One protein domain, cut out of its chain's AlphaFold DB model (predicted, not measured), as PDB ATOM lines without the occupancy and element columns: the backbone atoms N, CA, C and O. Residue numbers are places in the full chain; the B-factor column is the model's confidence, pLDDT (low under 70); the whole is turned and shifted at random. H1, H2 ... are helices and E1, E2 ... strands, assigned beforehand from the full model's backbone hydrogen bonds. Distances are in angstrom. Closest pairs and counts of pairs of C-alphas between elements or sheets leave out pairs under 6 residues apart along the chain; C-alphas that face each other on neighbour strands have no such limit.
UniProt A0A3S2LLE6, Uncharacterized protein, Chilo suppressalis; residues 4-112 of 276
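Overview. This is residues 4 to 112 of the 276 residues of an uncharacterized protein of Chilo suppressalis (UniProt A0A3S2LLE6). A strongly twisted sheet of four strands, with the long helix H2 packed on it and the short helix H1 only grazing it, makes the body, and an arm of two small hairpins, E2 with E3 and E4 with E5, reaches away from it. E3 runs on into E4 at 82 degrees, the hairpin tip at residues 24 to 29 sticks out, and residues 15 to 16 pair antiparallel with residues 45 to 46 at the arm's base. The printed part has 109 residues, with two named helices and eight named strands in the order E1 E2 E3 E4 E5 H1 E6 H2 E7 E8; the large sheet runs E1 E6 E8 E7, mixed, and the class is mixed, helices and strands. The whole is only just loose, close to compact, with a radius of gyration of the C-alphas of 16.1 A and spans of 47 by 36 by 28 A.

Arrangement. E1, residues 7 to 11, is an edge strand and the parallel neighbour of E6, residues 61 to 67, with N 8 and O 61 2.9 A apart, within hydrogen-bond range. E2, residues 22 to 24, and E3, residues 29 to 31, form an antiparallel hairpin, with N 22 and O 31 at 2.9 A. E4, residues 33 to 36, and E5, residues 39 to 42, form another, with N 34 and O 41 at 2.8 A. E3 and E4 meet only through their link. H1, residues 49 to 57, only grazes the large sheet; its closest C-alphas to E6 are those of Leu 55 and Gln 61, 7.6 A. H2, residues 71 to 90, is on this sheet at a height of 9.8 A and runs along the strands, at 19 degrees to E6 on the local plane. H2 comes closest to E7, residues 100 to 102, at the C-alphas of Ile 81 and Phe 100, 4.9 A. H1 and H2 are apart. E7, the other edge strand, forms a hairpin with E8, residues 105 to 111, with N 107 and O 100 at 2.9 A. E8 is parallel to E6, with N 110 and O 65 at 2.8 A; its pairing is staggered, residues 105 to 107 with E7 and 108 to 111 with E6. Every O i to N i+4 pair is within hydrogen-bond range in H2, and 3 of 5 in H1.

Along the chain. E1 begins at C-alpha 7, (97.793, 69.661, 99.557), and measures 13.1 A. H1 measures 13.3 A, E6 17.8 A, and H2 28.8 A, ending at C-alpha 90, (80.560, 70.437, 123.959). E8 measures 19.3 A and ends at C-alpha 111, (83.621, 81.418, 97.327).

Size, cuts and confidence. The two C-alphas farthest apart, those of Glu 25 and Gly 92, are 49.3 A apart. The printed part has no cut and no long link. The mean pLDDT of the printed part is 72.9, with residues 13 to 21, 29 to 54 and 102 to 103 under 70.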
ATOM      1  N   GLU A   4     103.915  68.823 101.314       80.12
ATOM      2  CA  GLU A   4     103.389  70.006 100.627       80.12
ATOM      3  C   GLU A   4     102.733  69.691  99.274       80.12
ATOM      4  O   GLU A   4     101.746  70.324  98.914       80.12
ATOM      5  N   ASP A   5     103.213  68.662  98.575       83.19
ATOM      6  CA  ASP A   5     102.697  68.244  97.266       83.19
ATOM      7  C   ASP A   5     101.358  67.487  97.379       83.19
ATOM      8  O   ASP A   5     100.695  67.239  96.375       83.19
ATOM      9  N   THR A   6     100.959  67.091  98.596       83.12
ATOM     10  CA  THR A   6      99.681  66.403  98.859       83.12
ATOM     11  C   THR A   6      98.528  67.376  99.086       83.12
ATOM     12  O   THR A   6      97.366  66.958  99.083       83.12
ATOM     13  N   TYR A   7      98.821  68.663  99.304       86.69
ATOM     14  CA  TYR A   7      97.793  69.661  99.557       86.69
ATOM     15  C   TYR A   7      97.003  69.955  98.289       86.69
ATOM     16  O   TYR A   7      97.565  70.258  97.238       86.69
ATOM     17  N   CYS A   8      95.679  69.920  98.400       84.94
ATOM     18  CA  CYS A   8      94.798  70.253  97.292       84.94
ATOM     19  C   CYS A   8      93.632  71.141  97.732       84.94
ATOM     20  O   CYS A   8      93.187  71.134  98.885       84.94
ATOM     21  N   VAL A   9      93.142  71.921  96.772       84.00
ATOM     22  CA  VAL A   9      91.916  72.709  96.889       84.00
ATOM     23  C   VAL A   9      90.853  72.018  96.057       84.00
ATOM     24  O   VAL A   9      91.070  71.728  94.881       84.00
ATOM     25  N   LEU A  10      89.702  71.754  96.667       82.06
ATOM     26  CA  LEU A  10      88.583  71.129  95.979       82.06
ATOM     27  C   LEU A  10      87.668  72.213  95.408       82.06
ATOM     28  O   LEU A  10      86.931  72.867  96.143       82.06
ATOM     29  N   LEU A  11      87.731  72.405  94.095       81.00
ATOM     30  CA  LEU A  11      86.784  73.246  93.371       81.00
ATOM     31  C   LEU A  11      85.529  72.436  93.078       81.00
ATOM     32  O   LEU A  11      85.614  71.320  92.560       81.00
ATOM     33  N   PHE A  12      84.373  72.998  93.394       74.25
ATOM     34  CA  PHE A  12      83.103  72.381  93.074       74.25
ATOM     35  C   PHE A  12      82.072  73.427  92.685       74.25
ATOM     36  O   PHE A  12      82.039  74.529  93.223       74.25
ATOM     37  N   ASP A  13      81.204  73.050  91.765       65.38
ATOM     38  CA  ASP A  13      80.016  73.807  91.414       65.38
ATOM     39  C   ASP A  13      78.834  72.834  91.394       65.38
ATOM     40  O   ASP A  13      79.036  71.618  91.276       65.38
ATOM     41  N   GLU A  14      77.609  73.337  91.536       61.81
ATOM     42  CA  GLU A  14      76.431  72.489  91.368       61.81
ATOM     43  C   GLU A  14      76.326  72.067  89.902       61.81
ATOM     44  O   GLU A  14      75.807  72.788  89.048       61.81
ATOM     45  N   VAL A  15      76.797  70.860  89.591       52.81
ATOM     46  CA  VAL A  15      76.514  70.260  88.290       52.81
ATOM     47  C   VAL A  15      75.053  69.826  88.308       52.81
ATOM     48  O   VAL A  15      74.682  68.875  89.000       52.81
ATOM     49  N   SER A  16      74.218  70.556  87.564       52.50
ATOM     50  CA  SER A  16      72.849  70.132  87.271       52.50
ATOM     51  C   SER A  16      72.921  68.836  86.471       52.50
ATOM     52  O   SER A  16      73.401  68.820  85.339       52.50
ATOM     53  N   LEU A  17      72.483  67.743  87.080       53.34
ATOM     54  CA  LEU A  17      72.351  66.453  86.426       53.34
ATOM     55  C   LEU A  17      70.955  66.354  85.821       53.34
ATOM     56  O   LEU A  17      69.962  66.751  86.437       53.34
ATOM     57  N   GLN A  18      70.862  65.767  84.628       48.47
ATOM     58  CA  GLN A  18      69.577  65.281  84.148       48.47
ATOM     59  C   GLN A  18      69.102  64.207  85.129       48.47
ATOM     60  O   GLN A  18      69.786  63.204  85.329       48.47
ATOM     61  N   ALA A  19      67.955  64.442  85.767       57.03
ATOM     62  CA  ALA A  19      67.355  63.483  86.678       57.03
ATOM     63  C   ALA A  19      67.107  62.171  85.923       57.03
ATOM     64  O   ALA A  19      66.279  62.119  85.015       57.03
ATOM     65  N   ASN A  20      67.863  61.134  86.271       60.62
ATOM     66  CA  ASN A  20      67.738  59.813  85.680       60.62
ATOM     67  C   ASN A  20      68.122  58.758  86.717       60.62
ATOM     68  O   ASN A  20      69.046  58.969  87.505       60.62
ATOM     69  N   VAL A  21      67.413  57.635  86.706       69.75
ATOM     70  CA  VAL A  21      67.671  56.489  87.571       69.75
ATOM     71  C   VAL A  21      68.391  55.441  86.741       69.75
ATOM     72  O   VAL A  21      67.859  54.971  85.742       69.75
ATOM     73  N   ASN A  22      69.606  55.084  87.145       73.44
ATOM     74  CA  ASN A  22      70.405  54.072  86.464       73.44
ATOM     75  C   ASN A  22      70.659  52.913  87.419       73.44
ATOM     76  O   ASN A  22      71.194  53.112  88.508       73.44
ATOM     77  N   TYR A  23      70.299  51.706  87.006       73.56
ATOM     78  CA  TYR A  23      70.654  50.491  87.724       73.56
ATOM     79  C   TYR A  23      72.000  49.972  87.214       73.56
ATOM     80  O   TYR A  23      72.226  49.895  86.009       73.56
ATOM     81  N   ASN A  24      72.907  49.649  88.131       72.75
ATOM     82  CA  ASN A  24      74.173  49.006  87.816       72.75
ATOM     83  C   ASN A  24      74.119  47.542  88.243       72.75
ATOM     84  O   ASN A  24      74.243  47.235  89.429       72.75
ATOM     85  N   GLU A  25      74.001  46.665  87.250       79.00
ATOM     86  CA  GLU A  25      73.904  45.212  87.407       79.00
ATOM     87  C   GLU A  25      75.132  44.608  88.104       79.00
ATOM     88  O   GLU A  25      75.003  43.689  88.903       79.00
ATOM     89  N   THR A  26      76.333  45.153  87.870       77.62
ATOM     90  CA  THR A  26      77.569  44.607  88.468       77.62
ATOM     91  C   THR A  26      77.712  44.895  89.958       77.62
ATOM     92  O   THR A  26      78.410  44.168  90.658       77.62
ATOM     93  N   GLN A  27      77.088  45.969  90.447       72.00
ATOM     94  CA  GLN A  27      77.159  46.366  91.856       72.00
ATOM     95  C   GLN A  27      75.840  46.163  92.601       72.00
ATOM     96  O   GLN A  27      75.789  46.481  93.787       72.00
ATOM     97  N   ASP A  28      74.806  45.693  91.900       79.69
ATOM     98  CA  ASP A  28      73.426  45.596  92.374       79.69
ATOM     99  C   ASP A  28      72.956  46.878  93.087       79.69
ATOM    100  O   ASP A  28      72.499  46.883  94.230       79.69
ATOM    101  N   LYS A  29      73.169  48.028  92.429       69.12
ATOM    102  CA  LYS A  29      72.888  49.356  92.996       69.12
ATOM    103  C   LYS A  29      72.114  50.238  92.032       69.12
ATOM    104  O   LYS A  29      72.454  50.351  90.857       69.12
ATOM    105  N   ILE A  30      71.109  50.925  92.570       68.75
ATOM    106  CA  ILE A  30      70.351  51.966  91.875       68.75
ATOM    107  C   ILE A  30      70.996  53.325  92.173       68.75
ATOM    108  O   ILE A  30      71.083  53.749  93.324       68.75
ATOM    109  N   TYR A  31      71.435  54.023  91.129       65.88
ATOM    110  CA  TYR A  31      71.906  55.405  91.170       65.88
ATOM    111  C   TYR A  31      70.805  56.355  90.702       65.88
ATOM    112  O   TYR A  31      69.961  55.976  89.894       65.88
ATOM    113  N   GLY A  32      70.841  57.612  91.151       58.41
ATOM    114  CA  GLY A  32      69.914  58.642  90.670       58.41
ATOM    115  C   GLY A  32      68.785  59.008  91.631       58.41
ATOM    116  O   GLY A  32      67.929  59.813  91.274       58.41
ATOM    117  N   VAL A  33      68.789  58.473  92.854       62.34
ATOM    118  CA  VAL A  33      67.840  58.825  93.919       62.34
ATOM    119  C   VAL A  33      68.623  59.186  95.185       62.34
ATOM    120  O   VAL A  33      69.519  58.451  95.590       62.34
ATOM    121  N   VAL A  34      68.304  60.327  95.792       62.56
ATOM    122  CA  VAL A  34      68.815  60.770  97.094       62.56
ATOM    123  C   VAL A  34      67.691  60.653  98.115       62.56
ATOM    124  O   VAL A  34      66.566  61.090  97.865       62.56
ATOM    125  N   VAL A  35      68.001  60.074  99.271       57.84
ATOM    126  CA  VAL A  35      67.100  60.028 100.425       57.84
ATOM    127  C   VAL A  35      67.477  61.177 101.358       57.84
ATOM    128  O   VAL A  35      68.583  61.196 101.891       57.84
ATOM    129  N   ASP A  36      66.577  62.145 101.523       50.12
ATOM    130  CA  ASP A  36      66.726  63.279 102.445       50.12
ATOM    131  C   ASP A  36      65.666  63.151 103.551       50.12
ATOM    132  O   ASP A  36      64.500  63.526 103.382       50.12
ATOM    133  N   GLY A  37      66.040  62.501 104.658       63.25
ATOM    134  CA  GLY A  37      65.102  62.099 105.709       63.25
ATOM    135  C   GLY A  37      64.074  61.079 105.202       63.25
ATOM    136  O   GLY A  37      64.443  60.012 104.724       63.25
ATOM    137  N   ASN A  38      62.782  61.416 105.283       50.94
ATOM    138  CA  ASN A  38      61.674  60.563 104.817       50.94
ATOM    139  C   ASN A  38      61.283  60.801 103.345       50.94
ATOM    140  O   ASN A  38      60.268  60.276 102.890       50.94
ATOM    141  N   ILE A  39      62.030  61.626 102.601       45.47
ATOM    142  CA  ILE A  39      61.677  62.009 101.229       45.47
ATOM    143  C   ILE A  39      62.752  61.510 100.261       45.47
ATOM    144  O   ILE A  39      63.894  61.962 100.285       45.47
ATOM    145  N   THR A  40      62.363  60.615  99.355       59.91
ATOM    146  CA  THR A  40      63.149  60.233  98.175       59.91
ATOM    147  C   THR A  40      62.982  61.270  97.069       59.91
ATOM    148  O   THR A  40      61.867  61.542  96.626       59.91
ATOM    149  N   LYS A  41      64.091  61.843  96.598       58.47
ATOM    150  CA  LYS A  41      64.133  62.772  95.458       58.47
ATOM    151  C   LYS A  41      65.098  62.252  94.405       58.47
ATOM    152  O   LYS A  41      66.062  61.570  94.733       58.47
ATOM    153  N   PHE A  42      64.879  62.601  93.142       57.62
ATOM    154  CA  PHE A  42      65.876  62.323  92.112       57.62
ATOM    155  C   PHE A  42      67.168  63.092  92.402       57.62
ATOM    156  O   PHE A  42      67.129  64.266  92.771       57.62
ATOM    157  N   ALA A  43      68.307  62.432  92.212       56.09
ATOM    158  CA  ALA A  43      69.622  63.049  92.263       56.09
ATOM    159  C   ALA A  43      69.806  63.928  91.017       56.09
ATOM    160  O   ALA A  43      70.373  63.512  90.012       56.09
ATOM    161  N   ASN A  44      69.270  65.144  91.062       49.62
ATOM    162  CA  ASN A  44      69.405  66.144  90.003       49.62
ATOM    163  C   ASN A  44      70.617  67.072  90.212       49.62
ATOM    164  O   ASN A  44      70.884  67.927  89.373       49.62
ATOM    165  N   HIS A  45      71.369  66.885  91.300       54.06
ATOM    166  CA  HIS A  45      72.608  67.599  91.596       54.06
ATOM    167  C   HIS A  45      73.636  66.629  92.194       54.06
ATOM    168  O   HIS A  45      73.297  65.814  93.053       54.06
ATOM    169  N   ALA A  46      74.891  66.699  91.743       51.72
ATOM    170  CA  ALA A  46      75.992  65.955  92.358       51.72
ATOM    171  C   ALA A  46      76.606  66.766  93.509       51.72
ATOM    172  O   ALA A  46      77.090  67.874  93.288       51.72
ATOM    173  N   THR A  47      76.646  66.203  94.722       54.38
ATOM    174  CA  THR A  47      77.260  66.866  95.885       54.38
ATOM    175  C   THR A  47      78.707  66.408  96.116       54.38
ATOM    176  O   THR A  47      79.028  65.221  96.162       54.38
ATOM    177  N   VAL A  48      79.566  67.397  96.344       51.50
ATOM    178  CA  VAL A  48      81.012  67.411  96.653       51.50
ATOM    179  C   VAL A  48      81.532  66.320  97.595       51.50
ATOM    180  O   VAL A  48      82.669  65.866  97.450       51.50
ATOM    181  N   PHE A  49      80.736  65.893  98.576       53.00
ATOM    182  CA  PHE A  49      81.209  65.020  99.655       53.00
ATOM    183  C   PHE A  49      81.677  63.644  99.170       53.00
ATOM    184  O   PHE A  49      82.597  63.077  99.757       53.00
ATOM    185  N   MET A  50      81.127  63.146  98.058       54.88
ATOM    186  CA  MET A  50      81.534  61.858  97.482       54.88
ATOM    187  C   MET A  50      82.934  61.887  96.850       54.88
ATOM    188  O   MET A  50      83.637  60.880  96.866       54.88
ATOM    189  N   ILE A  51      83.373  63.035  96.321       57.19
ATOM    190  CA  ILE A  51      84.677  63.169  95.642       57.19
ATOM    191  C   ILE A  51      85.820  63.207  96.667       57.19
ATOM    192  O   ILE A  51      86.922  62.723  96.408       57.19
ATOM    193  N   ARG A  52      85.548  63.714  97.874       59.22
ATOM    194  CA  ARG A  52      86.553  63.871  98.926       59.22
ATOM    195  C   ARG A  52      87.022  62.550  99.537       59.22
ATOM    196  O   ARG A  52      88.215  62.427  99.795       59.22
ATOM    197  N   GLY A  53      86.125  61.585  99.765       61.84
ATOM    198  CA  GLY A  53      86.500  60.281 100.342       61.84
ATOM    199  C   GLY A  53      87.609  59.608  99.527       61.84
ATOM    200  O   GLY A  53      88.662  59.271 100.060       61.84
ATOM    201  N   LYS A  54      87.439  59.600  98.202       67.44
ATOM    202  CA  LYS A  54      88.410  59.038  97.256       67.44
ATOM    203  C   LYS A  54      89.732  59.807  97.192       67.44
ATOM    204  O   LYS A  54      90.782  59.199  97.024       67.44
ATOM    205  N   LEU A  55      89.705  61.137  97.326       71.81
ATOM    206  CA  LEU A  55      90.934  61.945  97.338       71.81
ATOM    207  C   LEU A  55      91.784  61.671  98.583       71.81
ATOM    208  O   LEU A  55      93.006  61.598  98.480       71.81
ATOM    209  N   GLN A  56      91.147  61.482  99.740       71.19
ATOM    210  CA  GLN A  56      91.863  61.147 100.971       71.19
ATOM    211  C   GLN A  56      92.415  59.721 100.950       71.19
ATOM    212  O   GLN A  56      93.552  59.515 101.369       71.19
ATOM    213  N   GLU A  57      91.656  58.760 100.417       74.88
ATOM    214  CA  GLU A  57      92.137  57.391 100.172       74.88
ATOM    215  C   GLU A  57      93.355  57.376  99.235       74.88
ATOM    216  O   GLU A  57      94.295  56.615  99.446       74.88
ATOM    217  N   ALA A  58      93.382  58.272  98.247       79.19
ATOM    218  CA  ALA A  58      94.511  58.456  97.337       79.19
ATOM    219  C   ALA A  58      95.703  59.230  97.950       79.19
ATOM    220  O   ALA A  58      96.700  59.453  97.266       79.19
ATOM    221  N   GLY A  59      95.622  59.643  99.221       81.50
ATOM    222  CA  GLY A  59      96.706  60.322  99.935       81.50
ATOM    223  C   GLY A  59      96.749  61.848  99.777       81.50
ATOM    224  O   GLY A  59      97.730  62.464 100.193       81.50
ATOM    225  N   PHE A  60      95.713  62.478  99.213       82.31
ATOM    226  CA  PHE A  60      95.619  63.938  99.124       82.31
ATOM    227  C   PHE A  60      94.972  64.556 100.369       82.31
ATOM    228  O   PHE A  60      93.960  64.079 100.891       82.31
ATOM    229  N   GLN A  61      95.518  65.690 100.808       83.00
ATOM    230  CA  GLN A  61      94.996  66.474 101.919       83.00
ATOM    231  C   GLN A  61      94.245  67.704 101.395       83.00
ATOM    232  O   GLN A  61      94.841  68.681 100.942       83.00
ATOM    233  N   VAL A  62      92.914  67.666 101.476       82.62
ATOM    234  CA  VAL A  62      92.057  68.805 101.112       82.62
ATOM    235  C   VAL A  62      92.126  69.870 102.208       82.62
ATOM    236  O   VAL A  62      91.717  69.600 103.336       82.62
ATOM    237  N   ILE A  63      92.617  71.068 101.875       86.75
ATOM    238  CA  ILE A  63      92.790  72.190 102.829       86.75
ATOM    239  C   ILE A  63      91.719  73.277 102.696       86.75
ATOM    240  O   ILE A  63      91.420  74.006 103.642       86.75
ATOM    241  N   ALA A  64      91.131  73.399 101.510       87.38
ATOM    242  CA  ALA A  64      90.111  74.386 101.216       87.38
ATOM    243  C   ALA A  64      89.163  73.859 100.149       87.38
ATOM    244  O   ALA A  64      89.528  73.005  99.333       87.38
ATOM    245  N   THR A  65      87.959  74.411 100.135       85.38
ATOM    246  CA  THR A  65      87.022  74.221  99.036       85.38
ATOM    247  C   THR A  65      86.659  75.551  98.407       85.38
ATOM    248  O   THR A  65      86.552  76.543  99.122       85.38
ATOM    249  N   VAL A  66      86.412  75.569  97.103       87.31
ATOM    250  CA  VAL A  66      85.940  76.757  96.383       87.31
ATOM    251  C   VAL A  66      84.630  76.416  95.693       87.31
ATOM    252  O   VAL A  66      84.585  75.436  94.952       87.31
ATOM    253  N   CYS A  67      83.591  77.221  95.918       85.19
ATOM    254  CA  CYS A  67      82.299  77.042  95.263       85.19
ATOM    255  C   CYS A  67      81.631  78.350  94.851       85.19
ATOM    256  O   CYS A  67      82.055  79.443  95.237       85.19
ATOM    257  N   ASP A  68      80.558  78.247  94.074       83.94
ATOM    258  CA  ASP A  68      79.712  79.390  93.767       83.94
ATOM    259  C   ASP A  68      78.890  79.846  94.998       83.94
ATOM    260  O   ASP A  68      78.919  79.243  96.076       83.94
ATOM    261  N   GLN A  69      78.147  80.945  94.843       82.06
ATOM    262  CA  GLN A  69      77.290  81.483  95.901       82.06
ATOM    263  C   GLN A  69      75.846  80.943  95.834       82.06
ATOM    264  O   GLN A  69      74.927  81.611  96.317       82.06
ATOM    265  N   GLY A  70      75.619  79.772  95.237       81.69
ATOM    266  CA  GLY A  70      74.310  79.135  95.139       81.69
ATOM    267  C   GLY A  70      73.675  78.902  96.513       81.69
ATOM    268  O   GLY A  70      74.357  78.667  97.513       81.69
ATOM    269  N   THR A  71      72.345  78.980  96.604       77.94
ATOM    270  CA  THR A  71      71.638  78.889  97.896       77.94
ATOM    271  C   THR A  71      71.871  77.567  98.616       77.94
ATOM    272  O   THR A  71      71.874  77.531  99.846       77.94
ATOM    273  N   ASN A  72      72.061  76.491  97.863       78.31
ATOM    274  CA  ASN A  72      72.338  75.166  98.398       78.31
ATOM    275  C   ASN A  72      73.763  75.092  98.955       78.31
ATOM    276  O   ASN A  72      73.936  74.689 100.102       78.31
ATOM    277  N   ASN A  73      74.752  75.595  98.209       82.50
ATOM    278  CA  ASN A  73      76.145  75.686  98.651       82.50
ATOM    279  C   ASN A  73      76.284  76.532  99.925       82.50
ATOM    280  O   ASN A  73      76.907  76.099 100.895       82.50
ATOM    281  N   GLN A  74      75.607  77.685  99.988       82.50
ATOM    282  CA  GLN A  74      75.558  78.505 101.204       82.50
ATOM    283  C   GLN A  74      74.963  77.747 102.401       82.50
ATOM    284  O   GLN A  74      75.493  77.828 103.510       82.50
ATOM    285  N   LYS A  75      73.849  77.023 102.200       77.00
ATOM    286  CA  LYS A  75      73.200  76.233 103.259       77.00
ATOM    287  C   LYS A  75      74.093  75.090 103.735       77.00
ATOM    288  O   LYS A  75      74.223  74.910 104.941       77.00
ATOM    289  N   ALA A  76      74.721  74.370 102.808       78.38
ATOM    290  CA  ALA A  76      75.628  73.273 103.115       78.38
ATOM    291  C   ALA A  76      76.820  73.765 103.946       78.38
ATOM    292  O   ALA A  76      77.047  73.262 105.042       78.38
ATOM    293  N   ILE A  77      77.515  74.816 103.489       83.06
ATOM    294  CA  ILE A  77      78.641  75.414 104.223       83.06
ATOM    295  C   ILE A  77      78.203  75.868 105.619       83.06
ATOM    296  O   ILE A  77      78.896  75.608 106.601       83.06
ATOM    297  N   LYS A  78      77.042  76.524 105.728       82.44
ATOM    298  CA  LYS A  78      76.522  76.988 107.017       82.44
ATOM    299  C   LYS A  78      76.230  75.830 107.972       82.44
ATOM    300  O   LYS A  78      76.560  75.951 109.146       82.44
ATOM    301  N   SER A  79      75.635  74.743 107.479       77.19
ATOM    302  CA  SER A  79      75.367  73.546 108.284       77.19
ATOM    303  C   SER A  79      76.662  72.965 108.841       77.19
ATOM    304  O   SER A  79      76.779  72.797 110.045       77.19
ATOM    305  N   LEU A  80      77.676  72.779 107.992       80.88
ATOM    306  CA  LEU A  80      78.962  72.206 108.398       80.88
ATOM    307  C   LEU A  80      79.703  73.047 109.445       80.88
ATOM    308  O   LEU A  80      80.325  72.513 110.364       80.88
ATOM    309  N   ILE A  81      79.667  74.373 109.294       84.62
ATOM    310  CA  ILE A  81      80.273  75.288 110.268       84.62
ATOM    311  C   ILE A  81      79.524  75.203 111.602       84.62
ATOM    312  O   ILE A  81      80.153  75.235 112.660       84.62
ATOM    313  N   GLU A  82      78.194  75.095 111.567       81.00
ATOM    314  CA  GLU A  82      77.389  74.967 112.780       81.00
ATOM    315  C   GLU A  82      77.610  73.613 113.466       81.00
ATOM    316  O   GLU A  82      77.798  73.590 114.677       81.00
ATOM    317  N   ASP A  83      77.725  72.513 112.719       79.31
ATOM    318  CA  ASP A  83      78.056  71.192 113.271       79.31
ATOM    319  C   ASP A  83      79.396  71.227 114.020       79.31
ATOM    320  O   ASP A  83      79.504  70.783 115.168       79.31
ATOM    321  N   LYS A  84      80.425  71.846 113.418       82.19
ATOM    322  CA  LYS A  84      81.714  72.065 114.091       82.19
ATOM    323  C   LYS A  84      81.555  72.927 115.339       82.19
ATOM    324  O   LYS A  84      82.151  72.635 116.375       82.19
ATOM    325  N   ARG A  85      80.764  73.996 115.255       83.81
ATOM    326  CA  ARG A  85      80.512  74.886 116.388       83.81
ATOM    327  C   ARG A  85      79.882  74.128 117.555       83.81
ATOM    328  O   ARG A  85      80.344  74.304 118.676       83.81
ATOM    329  N   GLN A  86      78.890  73.280 117.301       79.56
ATOM    330  CA  GLN A  86      78.249  72.466 118.334       79.56
ATOM    331  C   GLN A  86      79.245  71.495 118.983       79.56
ATOM    332  O   GLN A  86      79.336  71.446 120.208       79.56
ATOM    333  N   ASN A  87      80.078  70.816 118.190       79.38
ATOM    334  CA  ASN A  87      81.121  69.927 118.716       79.38
ATOM    335  C   ASN A  87      82.139  70.667 119.605       79.38
ATOM    336  O   ASN A  87      82.549  70.158 120.647       79.38
ATOM    337  N   LEU A  88      82.525  71.890 119.224       81.12
ATOM    338  CA  LEU A  88      83.441  72.717 120.014       81.12
ATOM    339  C   LEU A  88      82.801  73.251 121.300       81.12
ATOM    340  O   LEU A  88      83.478  73.311 122.326       81.12
ATOM    341  N   LEU A  89      81.505  73.579 121.276       77.56
ATOM    342  CA  LEU A  89      80.758  73.990 122.470       77.56
ATOM    343  C   LEU A  89      80.704  72.868 123.511       77.56
ATOM    344  O   LEU A  89      80.925  73.130 124.691       77.56
ATOM    345  N   VAL A  90      80.491  71.619 123.079       75.56
ATOM    346  CA  VAL A  90      80.560  70.437 123.959       75.56
ATOM    347  C   VAL A  90      81.963  70.276 124.561       75.56
ATOM    348  O   VAL A  90      82.098  69.922 125.728       75.56
ATOM    349  N   ALA A  91      83.008  70.603 123.798       76.62
ATOM    350  CA  ALA A  91      84.399  70.593 124.253       76.62
ATOM    351  C   ALA A  91      84.826  71.867 125.024       76.62
ATOM    352  O   ALA A  91      86.013  72.048 125.298       76.62
ATOM    353  N   GLY A  92      83.896  72.779 125.346       72.50
ATOM    354  CA  GLY A  92      84.172  74.005 126.104       72.50
ATOM    355  C   GLY A  92      85.059  75.028 125.380       72.50
ATOM    356  O   GLY A  92      85.693  75.858 126.026       72.50
ATOM    357  N   THR A  93      85.139  74.968 124.047       74.00
ATOM    358  CA  THR A  93      86.020  75.814 123.227       74.00
ATOM    359  C   THR A  93      85.214  76.637 122.216       74.00
ATOM    360  O   THR A  93      84.223  76.172 121.663       74.00
ATOM    361  N   GLU A  94      85.639  77.871 121.927       71.56
ATOM    362  CA  GLU A  94      84.987  78.718 120.918       71.56
ATOM    363  C   GLU A  94      85.543  78.516 119.498       71.56
ATOM    364  O   GLU A  94      86.742  78.307 119.283       71.56
ATOM    365  N   LEU A  95      84.663  78.664 118.503       71.88
ATOM    366  CA  LEU A  95      85.031  78.644 117.091       71.88
ATOM    367  C   LEU A  95      85.842  79.901 116.726       71.88
ATOM    368  O   LEU A  95      85.312  81.010 116.684       71.88
ATOM    369  N   LYS A  96      87.128  79.725 116.407       71.94
ATOM    370  CA  LYS A  96      88.031  80.837 116.048       71.94
ATOM    371  C   LYS A  96      87.889  81.309 114.597       71.94
ATOM    372  O   LYS A  96      88.235  82.446 114.287       71.94
ATOM    373  N   ARG A  97      87.458  80.428 113.689       75.44
ATOM    374  CA  ARG A  97      87.359  80.681 112.241       75.44
ATOM    375  C   ARG A  97      86.141  79.969 111.665       75.44
ATOM    376  O   ARG A  97      85.773  78.912 112.155       75.44
ATOM    377  N   ASN A  98      85.568  80.519 110.596       83.56
ATOM    378  CA  ASN A  98      84.457  79.910 109.855       83.56
ATOM    379  C   ASN A  98      84.957  78.752 108.975       83.56
ATOM    380  O   ASN A  98      84.938  78.831 107.750       83.56
ATOM    381  N   THR A  99      85.467  77.712 109.621       86.50
ATOM    382  CA  THR A  99      85.940  76.465 109.022       86.50
ATOM    383  C   THR A  99      85.000  75.333 109.412       86.50
ATOM    384  O   THR A  99      84.177  75.475 110.317       86.50
ATOM    385  N   PHE A 100      85.128  74.199 108.741       81.31
ATOM    386  CA  PHE A 100      84.432  72.976 109.118       81.31
ATOM    387  C   PHE A 100      85.408  71.804 109.120       81.31
ATOM    388  O   PHE A 100      86.444  71.854 108.453       81.31
ATOM    389  N   ASP A 101      85.090  70.773 109.897       79.50
ATOM    390  CA  ASP A 101      85.943  69.599 110.038       79.50
ATOM    391  C   ASP A 101      85.352  68.437 109.261       79.50
ATOM    392  O   ASP A 101      84.153  68.169 109.320       79.50
ATOM    393  N   VAL A 102      86.209  67.715 108.549       69.62
ATOM    394  CA  VAL A 102      85.810  66.467 107.910       69.62
ATOM    395  C   VAL A 102      86.945  65.459 108.079       69.62
ATOM    396  O   VAL A 102      88.091  65.742 107.726       69.62
ATOM    397  N   ASN A 103      86.661  64.275 108.625       68.25
ATOM    398  CA  ASN A 103      87.657  63.228 108.913       68.25
ATOM    399  C   ASN A 103      88.908  63.758 109.653       68.25
ATOM    400  O   ASN A 103      90.032  63.463 109.255       68.25
ATOM    401  N   GLY A 104      88.715  64.617 110.661       72.31
ATOM    402  CA  GLY A 104      89.800  65.193 111.471       72.31
ATOM    403  C   GLY A 104      90.639  66.292 110.801       72.31
ATOM    404  O   GLY A 104      91.557  66.807 111.429       72.31
ATOM    405  N   ASN A 105      90.334  66.676 109.555       78.44
ATOM    406  CA  ASN A 105      90.987  67.793 108.869       78.44
ATOM    407  C   ASN A 105      90.088  69.033 108.855       78.44
ATOM    408  O   ASN A 105      88.933  68.952 108.430       78.44
ATOM    409  N   GLU A 106      90.658  70.172 109.248       85.81
ATOM    410  CA  GLU A 106      90.024  71.488 109.159       85.81
ATOM    411  C   GLU A 106      90.081  72.013 107.716       85.81
ATOM    412  O   GLU A 106      91.146  72.043 107.098       85.81
ATOM    413  N   ILE A 107      88.932  72.438 107.189       84.50
ATOM    414  CA  ILE A 107      88.773  72.891 105.805       84.50
ATOM    415  C   ILE A 107      88.231  74.319 105.778       84.50
ATOM    416  O   ILE A 107      87.294  74.668 106.505       84.50
ATOM    417  N   ILE A 108      88.815  75.146 104.908       89.69
ATOM    418  CA  ILE A 108      88.391  76.530 104.685       89.69
ATOM    419  C   ILE A 108      87.396  76.585 103.510       89.69
ATOM    420  O   ILE A 108      87.794  76.317 102.373       89.69
ATOM    421  N   PRO A 109      86.122  76.955 103.737       87.12
ATOM    422  CA  PRO A 109      85.193  77.249 102.655       87.12
ATOM    423  C   PRO A 109      85.501  78.618 102.041       87.12
ATOM    424  O   PRO A 109      85.501  79.638 102.733       87.12
ATOM    425  N   LEU A 110      85.726  78.648 100.732       89.00
ATOM    426  CA  LEU A 110      85.921  79.850  99.930       89.00
ATOM    427  C   LEU A 110      84.841  79.934  98.847       89.00
ATOM    428  O   LEU A 110      84.364  78.920  98.339       89.00
ATOM    429  N   TYR A 111      84.488  81.160  98.473       88.62
ATOM    430  CA  TYR A 111      83.621  81.418  97.327       88.62
ATOM    431  C   TYR A 111      84.441  81.862  96.122       88.62
ATOM    432  O   TYR A 111      85.463  82.529  96.284       88.62
ATOM    433  N   ASP A 112      83.956  81.538  94.927       87.25
ATOM    434  CA  ASP A 112      84.578  81.920  93.663       87.25
ATOM    435  C   ASP A 112      84.621  83.458  93.489       87.25
ATOM    436  O   ASP A 112      83.569  84.099  93.337       87.25
TER     437      ASP A 112